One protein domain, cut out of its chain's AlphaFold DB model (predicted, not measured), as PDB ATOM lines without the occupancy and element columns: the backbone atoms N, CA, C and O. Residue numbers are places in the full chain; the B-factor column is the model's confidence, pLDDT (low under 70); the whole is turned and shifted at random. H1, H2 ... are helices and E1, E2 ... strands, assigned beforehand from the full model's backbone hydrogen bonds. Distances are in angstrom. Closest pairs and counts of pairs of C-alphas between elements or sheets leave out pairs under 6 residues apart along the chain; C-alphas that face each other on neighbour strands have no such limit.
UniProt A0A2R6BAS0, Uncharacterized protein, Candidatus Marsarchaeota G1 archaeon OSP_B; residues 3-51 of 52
ATOM      1  N   ARG A   3     101.440 -25.885  39.092       83.19
ATOM      2  CA  ARG A   3     102.467 -26.246  40.076       83.19
ATOM      3  C   ARG A   3     101.990 -25.825  41.453       83.19
ATOM      4  O   ARG A   3     101.548 -24.694  41.628       83.19
ATOM      5  N   THR A   4     102.106 -26.721  42.414       87.44
ATOM      6  CA  THR A   4     101.845 -26.413  43.816       87.44
ATOM      7  C   THR A   4     103.108 -25.799  44.415       87.44
ATOM      8  O   THR A   4     104.177 -26.400  44.333       87.44
ATOM      9  N   LEU A   5     102.997 -24.592  44.966       88.06
ATOM     10  CA  LEU A   5     104.091 -23.821  45.558       88.06
ATOM     11  C   LEU A   5     103.739 -23.429  46.993       88.06
ATOM     12  O   LEU A   5     102.571 -23.429  47.382       88.06
ATOM     13  N   VAL A   6     104.753 -23.082  47.777       90.62
ATOM     14  CA  VAL A   6     104.590 -22.575  49.142       90.62
ATOM     15  C   VAL A   6     104.855 -21.078  49.126       90.62
ATOM     16  O   VAL A   6     105.873 -20.638  48.607       90.62
ATOM     17  N   CYS A   7     103.931 -20.289  49.666       90.56
ATOM     18  CA  CYS A   7     104.089 -18.841  49.744       90.56
ATOM     19  C   CYS A   7     105.205 -18.483  50.728       90.56
ATOM     20  O   CYS A   7     105.068 -18.782  51.913       90.56
ATOM     21  N   GLU A   8     106.239 -17.770  50.280       90.06
ATOM     22  CA  GLU A   8     107.317 -17.312  51.174       90.06
ATOM     23  C   GLU A   8     106.822 -16.395  52.305       90.06
ATOM     24  O   GLU A   8     107.387 -16.401  53.391       90.06
ATOM     25  N   LEU A   9     105.739 -15.639  52.091       89.44
ATOM     26  CA  LEU A   9     105.251 -14.673  53.083       89.44
ATOM     27  C   LEU A   9     104.439 -15.299  54.221       89.44
ATOM     28  O   LEU A   9     104.420 -14.765  55.325       89.44
ATOM     29  N   CYS A  10     103.706 -16.381  53.953       91.56
ATOM     30  CA  CYS A  10     102.766 -16.947  54.929       91.56
ATOM     31  C   CYS A  10     102.849 -18.467  55.083       91.56
ATOM     32  O   CYS A  10     102.062 -19.041  55.830       91.56
ATOM     33  N   GLY A  11     103.738 -19.136  54.344       90.62
ATOM     34  CA  GLY A  11     103.895 -20.592  54.360       90.62
ATOM     35  C   GLY A  11     102.711 -21.366  53.775       90.62
ATOM     36  O   GLY A  11     102.699 -22.595  53.805       90.62
ATOM     37  N   ARG A  12     101.685 -20.685  53.246       91.44
ATOM     38  CA  ARG A  12     100.507 -21.353  52.687       91.44
ATOM     39  C   ARG A  12     100.850 -22.013  51.356       91.44
ATOM     40  O   ARG A  12     101.401 -21.370  50.465       91.44
ATOM     41  N   VAL A  13     100.430 -23.262  51.205       91.56
ATOM     42  CA  VAL A  13     100.484 -23.992  49.939       91.56
ATOM     43  C   VAL A  13      99.409 -23.458  48.988       91.56
ATOM     44  O   VAL A  13      98.246 -23.326  49.372       91.56
ATOM     45  N   PHE A  14      99.784 -23.133  47.755       88.44
ATOM     46  CA  PHE A  14      98.869 -22.635  46.732       88.44
ATOM     47  C   PHE A  14      99.227 -23.176  45.349       88.44
ATOM     48  O   PHE A  14     100.366 -23.543  45.072       88.44
ATOM     49  N   GLU A  15      98.244 -23.201  44.454       86.75
ATOM     50  CA  GLU A  15      98.465 -23.576  43.062       86.75
ATOM     51  C   GLU A  15      98.815 -22.355  42.207       86.75
ATOM     52  O   GLU A  15      98.037 -21.406  42.067       86.75
ATOM     53  N   CYS A  16      99.983 -22.412  41.575       82.19
ATOM     54  CA  CYS A  16     100.409 -21.492  40.537       82.19
ATOM     55  C   CYS A  16     100.140 -22.120  39.165       82.19
ATOM     56  O   CYS A  16     100.775 -23.095  38.745       82.19
ATOM     57  N   LYS A  17      99.171 -21.555  38.445       78.94
ATOM     58  CA  LYS A  17      98.896 -21.915  37.054       78.94
ATOM     59  C   LYS A  17      99.805 -21.056  36.185       78.94
ATOM     60  O   LYS A  17      99.476 -19.907  35.937       78.94
ATOM     61  N   GLY A  18     100.936 -21.598  35.730       68.62
ATOM     62  CA  GLY A  18     101.853 -20.928  34.793       68.62
ATOM     63  C   GLY A  18     101.223 -20.772  33.405       68.62
ATOM     64  O   GLY A  18     101.618 -21.438  32.454       68.62
ATOM     65  N   SER A  19     100.162 -19.980  33.314       69.56
ATOM     66  CA  SER A  19      99.342 -19.747  32.131       69.56
ATOM     67  C   SER A  19      98.933 -18.275  32.100       69.56
ATOM     68  O   SER A  19      98.872 -17.628  33.143       69.56
ATOM     69  N   LEU A  20      98.596 -17.757  30.917       64.75
ATOM     70  CA  LEU A  20      98.056 -16.402  30.716       64.75
ATOM     71  C   LEU A  20      96.821 -16.099  31.584       64.75
ATOM     72  O   LEU A  20      96.519 -14.940  31.849       64.75
ATOM     73  N   PHE A  21      96.132 -17.136  32.064       68.19
ATOM     74  CA  PHE A  21      94.986 -17.025  32.967       68.19
ATOM     75  C   PHE A  21      95.355 -17.036  34.457       68.19
ATOM     76  O   PHE A  21      94.463 -17.137  35.301       68.19
ATOM     77  N   CYS A  22      96.642 -16.958  34.810       76.88
ATOM     78  CA  CYS A  22      97.034 -16.865  36.209       76.88
ATOM     79  C   CYS A  22      96.478 -15.581  36.822       76.88
ATOM     80  O   CYS A  22      96.599 -14.494  36.255       76.88
ATOM     81  N   TRP A  23      95.901 -15.696  38.013       82.56
ATOM     82  CA  TRP A  23      95.386 -14.554  38.755       82.56
ATOM     83  C   TRP A  23      96.488 -13.510  39.001       82.56
ATOM     84  O   TRP A  23      96.210 -12.319  38.895       82.56
ATOM     85  N   CYS A  24      97.749 -13.920  39.198       79.38
ATOM     86  CA  CYS A  24      98.865 -12.996  39.429       79.38
ATOM     87  C   CYS A  24      99.117 -12.045  38.250       79.38
ATOM     88  O   CYS A  24      99.488 -10.899  38.475       79.38
ATOM     89  N   ALA A  25      98.834 -12.474  37.015       77.75
ATOM     90  CA  ALA A  25      98.954 -11.636  35.823       77.75
ATOM     91  C   ALA A  25      97.830 -10.588  35.716       77.75
ATOM     92  O   ALA A  25      97.973  -9.595  35.006       77.75
ATOM     93  N   ARG A  26      96.708 -10.796  36.418       79.56
ATOM     94  CA  ARG A  26      95.565  -9.868  36.445       79.56
ATOM     95  C   ARG A  26      95.712  -8.795  37.525       79.56
ATOM     96  O   ARG A  26      95.061  -7.757  37.429       79.56
ATOM     97  N   TYR A  27      96.539  -9.029  38.545       81.38
ATOM     98  CA  TYR A  27      96.765  -8.065  39.620       81.38
ATOM     99  C   TYR A  27      97.812  -7.027  39.222       81.38
ATOM    100  O   TYR A  27      98.920  -7.350  38.798       81.38
ATOM    101  N   LYS A  28      97.475  -5.751  39.415       79.88
ATOM    102  CA  LYS A  28      98.407  -4.642  39.222       79.88
ATOM    103  C   LYS A  28      99.091  -4.349  40.554       79.88
ATOM    104  O   LYS A  28      98.569  -3.598  41.369       79.88
ATOM    105  N   ILE A  29     100.248  -4.963  40.784       81.94
ATOM    106  CA  ILE A  29     100.981  -4.830  42.050       81.94
ATOM    107  C   ILE A  29     101.574  -3.421  42.154       81.94
ATOM    108  O   ILE A  29     102.593  -3.113  41.535       81.94
ATOM    109  N   LYS A  30     100.948  -2.552  42.955       81.81
ATOM    110  CA  LYS A  30     101.411  -1.170  43.174       81.81
ATOM    111  C   LYS A  30     102.710  -1.120  43.965       81.81
ATOM    112  O   LYS A  30     103.556  -0.264  43.728       81.81
ATOM    113  N   LYS A  31     102.873  -2.054  44.903       84.25
ATOM    114  CA  LYS A  31     104.006  -2.114  45.832       84.25
ATOM    115  C   LYS A  31     105.020  -3.192  45.449       84.25
ATOM    116  O   LYS A  31     105.600  -3.836  46.319       84.25
ATOM    117  N   LEU A  32     105.268  -3.374  44.148       82.44
ATOM    118  CA  LEU A  32     106.168  -4.418  43.637       82.44
ATOM    119  C   LEU A  32     107.561  -4.344  44.282       82.44
ATOM    120  O   LEU A  32     108.128  -5.365  44.642       82.44
ATOM    121  N   LYS A  33     108.074  -3.131  44.520       84.88
ATOM    122  CA  LYS A  33     109.385  -2.913  45.150       84.88
ATOM    123  C   LYS A  33     109.445  -3.365  46.616       84.88
ATOM    124  O   LYS A  33     110.507  -3.777  47.068       84.88
ATOM    125  N   GLU A  34     108.344  -3.269  47.363       86.62
ATOM    126  CA  GLU A  34     108.264  -3.793  48.738       86.62
ATOM    127  C   GLU A  34     108.092  -5.312  48.729       86.62
ATOM    128  O   GLU A  34     108.728  -6.018  49.512       86.62
ATOM    129  N   LEU A  35     107.279  -5.815  47.795       85.25
ATOM    130  CA  LEU A  35     107.060  -7.243  47.619       85.25
ATOM    131  C   LEU A  35     108.367  -7.969  47.273       85.25
ATOM    132  O   LEU A  35     108.721  -8.910  47.970       85.25
ATOM    133  N   SER A  36     109.139  -7.475  46.298       84.25
ATOM    134  CA  SER A  36     110.427  -8.069  45.897       84.25
ATOM    135  C   SER A  36     111.519  -8.001  46.971       84.25
ATOM    136  O   SER A  36     112.524  -8.694  46.862       84.25
ATOM    137  N   LYS A  37     111.360  -7.156  48.000       86.94
ATOM    138  CA  LYS A  37     112.239  -7.171  49.182       86.94
ATOM    139  C   LYS A  37     111.833  -8.234  50.201       86.94
ATOM    140  O   LYS A  37     112.675  -8.657  50.983       86.94
ATOM    141  N   SER A  38     110.552  -8.596  50.223       84.69
ATOM    142  CA  SER A  38     109.960  -9.473  51.237       84.69
ATOM    143  C   SER A  38     109.862 -10.927  50.770       84.69
ATOM    144  O   SER A  38     109.911 -11.827  51.597       84.69
ATOM    145  N   ALA A  39     109.721 -11.151  49.462       84.06
ATOM    146  CA  ALA A  39     109.694 -12.466  48.834       84.06
ATOM    147  C   ALA A  39     110.477 -12.418  47.514       84.06
ATOM    148  O   ALA A  39     110.281 -11.505  46.703       84.06
ATOM    149  N   GLN A  40     111.371 -13.385  47.320       78.81
ATOM    150  CA  GLN A  40     112.108 -13.582  46.067       78.81
ATOM    151  C   GLN A  40     111.411 -14.602  45.159       78.81
ATOM    152  O   GLN A  40     111.564 -14.533  43.939       78.81
ATOM    153  N   ASP A  41     110.625 -15.506  45.744       80.06
ATOM    154  CA  ASP A  41     109.853 -16.530  45.049       80.06
ATOM    155  C   ASP A  41     108.348 -16.176  44.988       80.06
ATOM    156  O   ASP A  41     107.899 -15.070  45.309       80.06
ATOM    157  N   CYS A  42     107.535 -17.118  44.516       84.12
ATOM    158  CA  CYS A  42     106.113 -16.945  44.305       84.12
ATOM    159  C   CYS A  42     105.360 -16.804  45.636       84.12
ATOM    160  O   CYS A  42     105.475 -17.620  46.552       84.12
ATOM    161  N   VAL A  43     104.473 -15.814  45.698       88.75
ATOM    162  CA  VAL A  43     103.554 -15.606  46.824       88.75
ATOM    163  C   VAL A  43     102.134 -15.983  46.426       88.75
ATOM    164  O   VAL A  43     101.785 -15.922  45.250       88.75
ATOM    165  N   CYS A  44     101.296 -16.364  47.390       90.38
ATOM    166  CA  CYS A  44      99.902 -16.719  47.128       90.38
ATOM    167  C   CYS A  44      99.031 -15.489  46.825       90.38
ATOM    168  O   CYS A  44      99.380 -14.360  47.171       90.38
ATOM    169  N   GLU A  45      97.853 -15.713  46.237       88.81
ATOM    170  CA  GLU A  45      96.922 -14.648  45.836       88.81
ATOM    171  C   GLU A  45      96.542 -13.718  46.986       88.81
ATOM    172  O   GLU A  45      96.528 -12.502  46.819       88.81
ATOM    173  N   SER A  46      96.275 -14.274  48.166       88.81
ATOM    174  CA  SER A  46      95.900 -13.483  49.338       88.81
ATOM    175  C   SER A  46      97.006 -12.515  49.749       88.81
ATOM    176  O   SER A  46      96.726 -11.349  50.022       88.81
ATOM    177  N   CYS A  47      98.259 -12.978  49.753       89.25
ATOM    178  CA  CYS A  47      99.403 -12.126  50.044       89.25
ATOM    179  C   CYS A  47      99.632 -11.121  48.915       89.25
ATOM    180  O   CYS A  47      99.798  -9.943  49.199       89.25
ATOM    181  N   LEU A  48      99.558 -11.544  47.649       86.56
ATOM    182  CA  LEU A  48      99.718 -10.653  46.496       86.56
ATOM    183  C   LEU A  48      98.700  -9.500  46.516       86.56
ATOM    184  O   LEU A  48      99.048  -8.351  46.251       86.56
ATOM    185  N   LYS A  49      97.449  -9.799  46.883       86.62
ATOM    186  CA  LYS A  49      96.349  -8.833  46.964       86.62
ATOM    187  C   LYS A  49      96.577  -7.760  48.031       86.62
ATOM    188  O   LYS A  49      96.099  -6.645  47.857       86.62
ATOM    189  N   ALA A  50      97.343  -8.055  49.082       85.81
ATOM    190  CA  ALA A  50      97.736  -7.057  50.078       85.81
ATOM    191  C   ALA A  50      98.685  -5.975  49.515       85.81
ATOM    192  O   ALA A  50      98.809  -4.905  50.107       85.81
ATOM    193  N   TYR A  51      99.329  -6.232  48.368       78.50
ATOM    194  CA  TYR A  51     100.247  -5.306  47.686       78.50
ATOM    195  C   TYR A  51      99.664  -4.695  46.389       78.50
ATOM    196  O   TYR A  51     100.384  -3.981  45.675       78.50
TER     197      TYR A  51
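This is residues 3 to 51 of the 52 residues of an uncharacterized protein of Candidatus Marsarchaeota G1 archaeon OSP_B (UniProt A0A2R6BAS0). The chain makes a small ring of short pieces: a two-stranded hairpin, E1 and E2, forms one side, H1 follows round a corner, and H2 lies on the side opposite the hairpin. After H2 the last stretch folds back inward, and H3 is the element nearest the mean of the C-alphas, at 5.9 A. The printed part has 49 residues with two named strands and three named helices, in the order E1, E2, H1, H2, H3; the sheet, of order E1 - E2, is antiparallel and the class is mixed, helices and strands. The whole is compact, with a radius of gyration of the C-alphas of 10.2 A, and rounded, spanning 24 by 22 by 16 A.

The sheet is one hairpin of E1, residues 3 to 6, and E2, residues 13 to 17, which are antiparallel at 144 degrees between their directions. The C-alphas of Val 6 and Val 13 face each other at 4.4 A. Across the pair, N 5 and O 14 are 2.8 A apart and N 3 and O 16 are 2.9 A apart, both within hydrogen-bond range. E2 is only just apart from H3, residues 45 to 49, their closest C-alphas being 8.3 A from each other. H3 and H1, residues 23 to 26, only just touch, with 3 pairs of C-alphas within 8 A; the closest are those of Cys 24 and Glu 45, at 6.9 A. H2, residues 32 to 38, touches no helix and is apart from E1, E2 and H1; it is only just apart from H3, with 8.2 A between their closest C-alphas. In H3 every O i to N i+4 pair is within hydrogen-bond range, in H2 2 of 3 are, and H1, with 4 residues, is too short for such a pair.

E1 begins with the C-alpha of Arg 3 at (102.467, -26.246, 40.076) and is 10.0 A long from first to last C-alpha. E2, the longest strand, measures 13.1 A. H2, the longest helix, begins at C-alpha 32 at (106.168, -4.418, 43.637) and is 9.9 A long. H1 measures 5.2 A. H3 measures 6.0 A and ends at C-alpha 49 at (96.349, -8.833, 46.964).

The two C-alphas farthest apart are those of Phe 21 and Lys 37, at 25.6 A. The printed part, residues 3 to 51, has no cut. The links E2 to H1 and H1 to H2 are tight, those from E1 to E2 and from H2 to H3 are short, and no link is long. The mean pLDDT of the printed part is 83.7, and residues 18 to 21 are under 70.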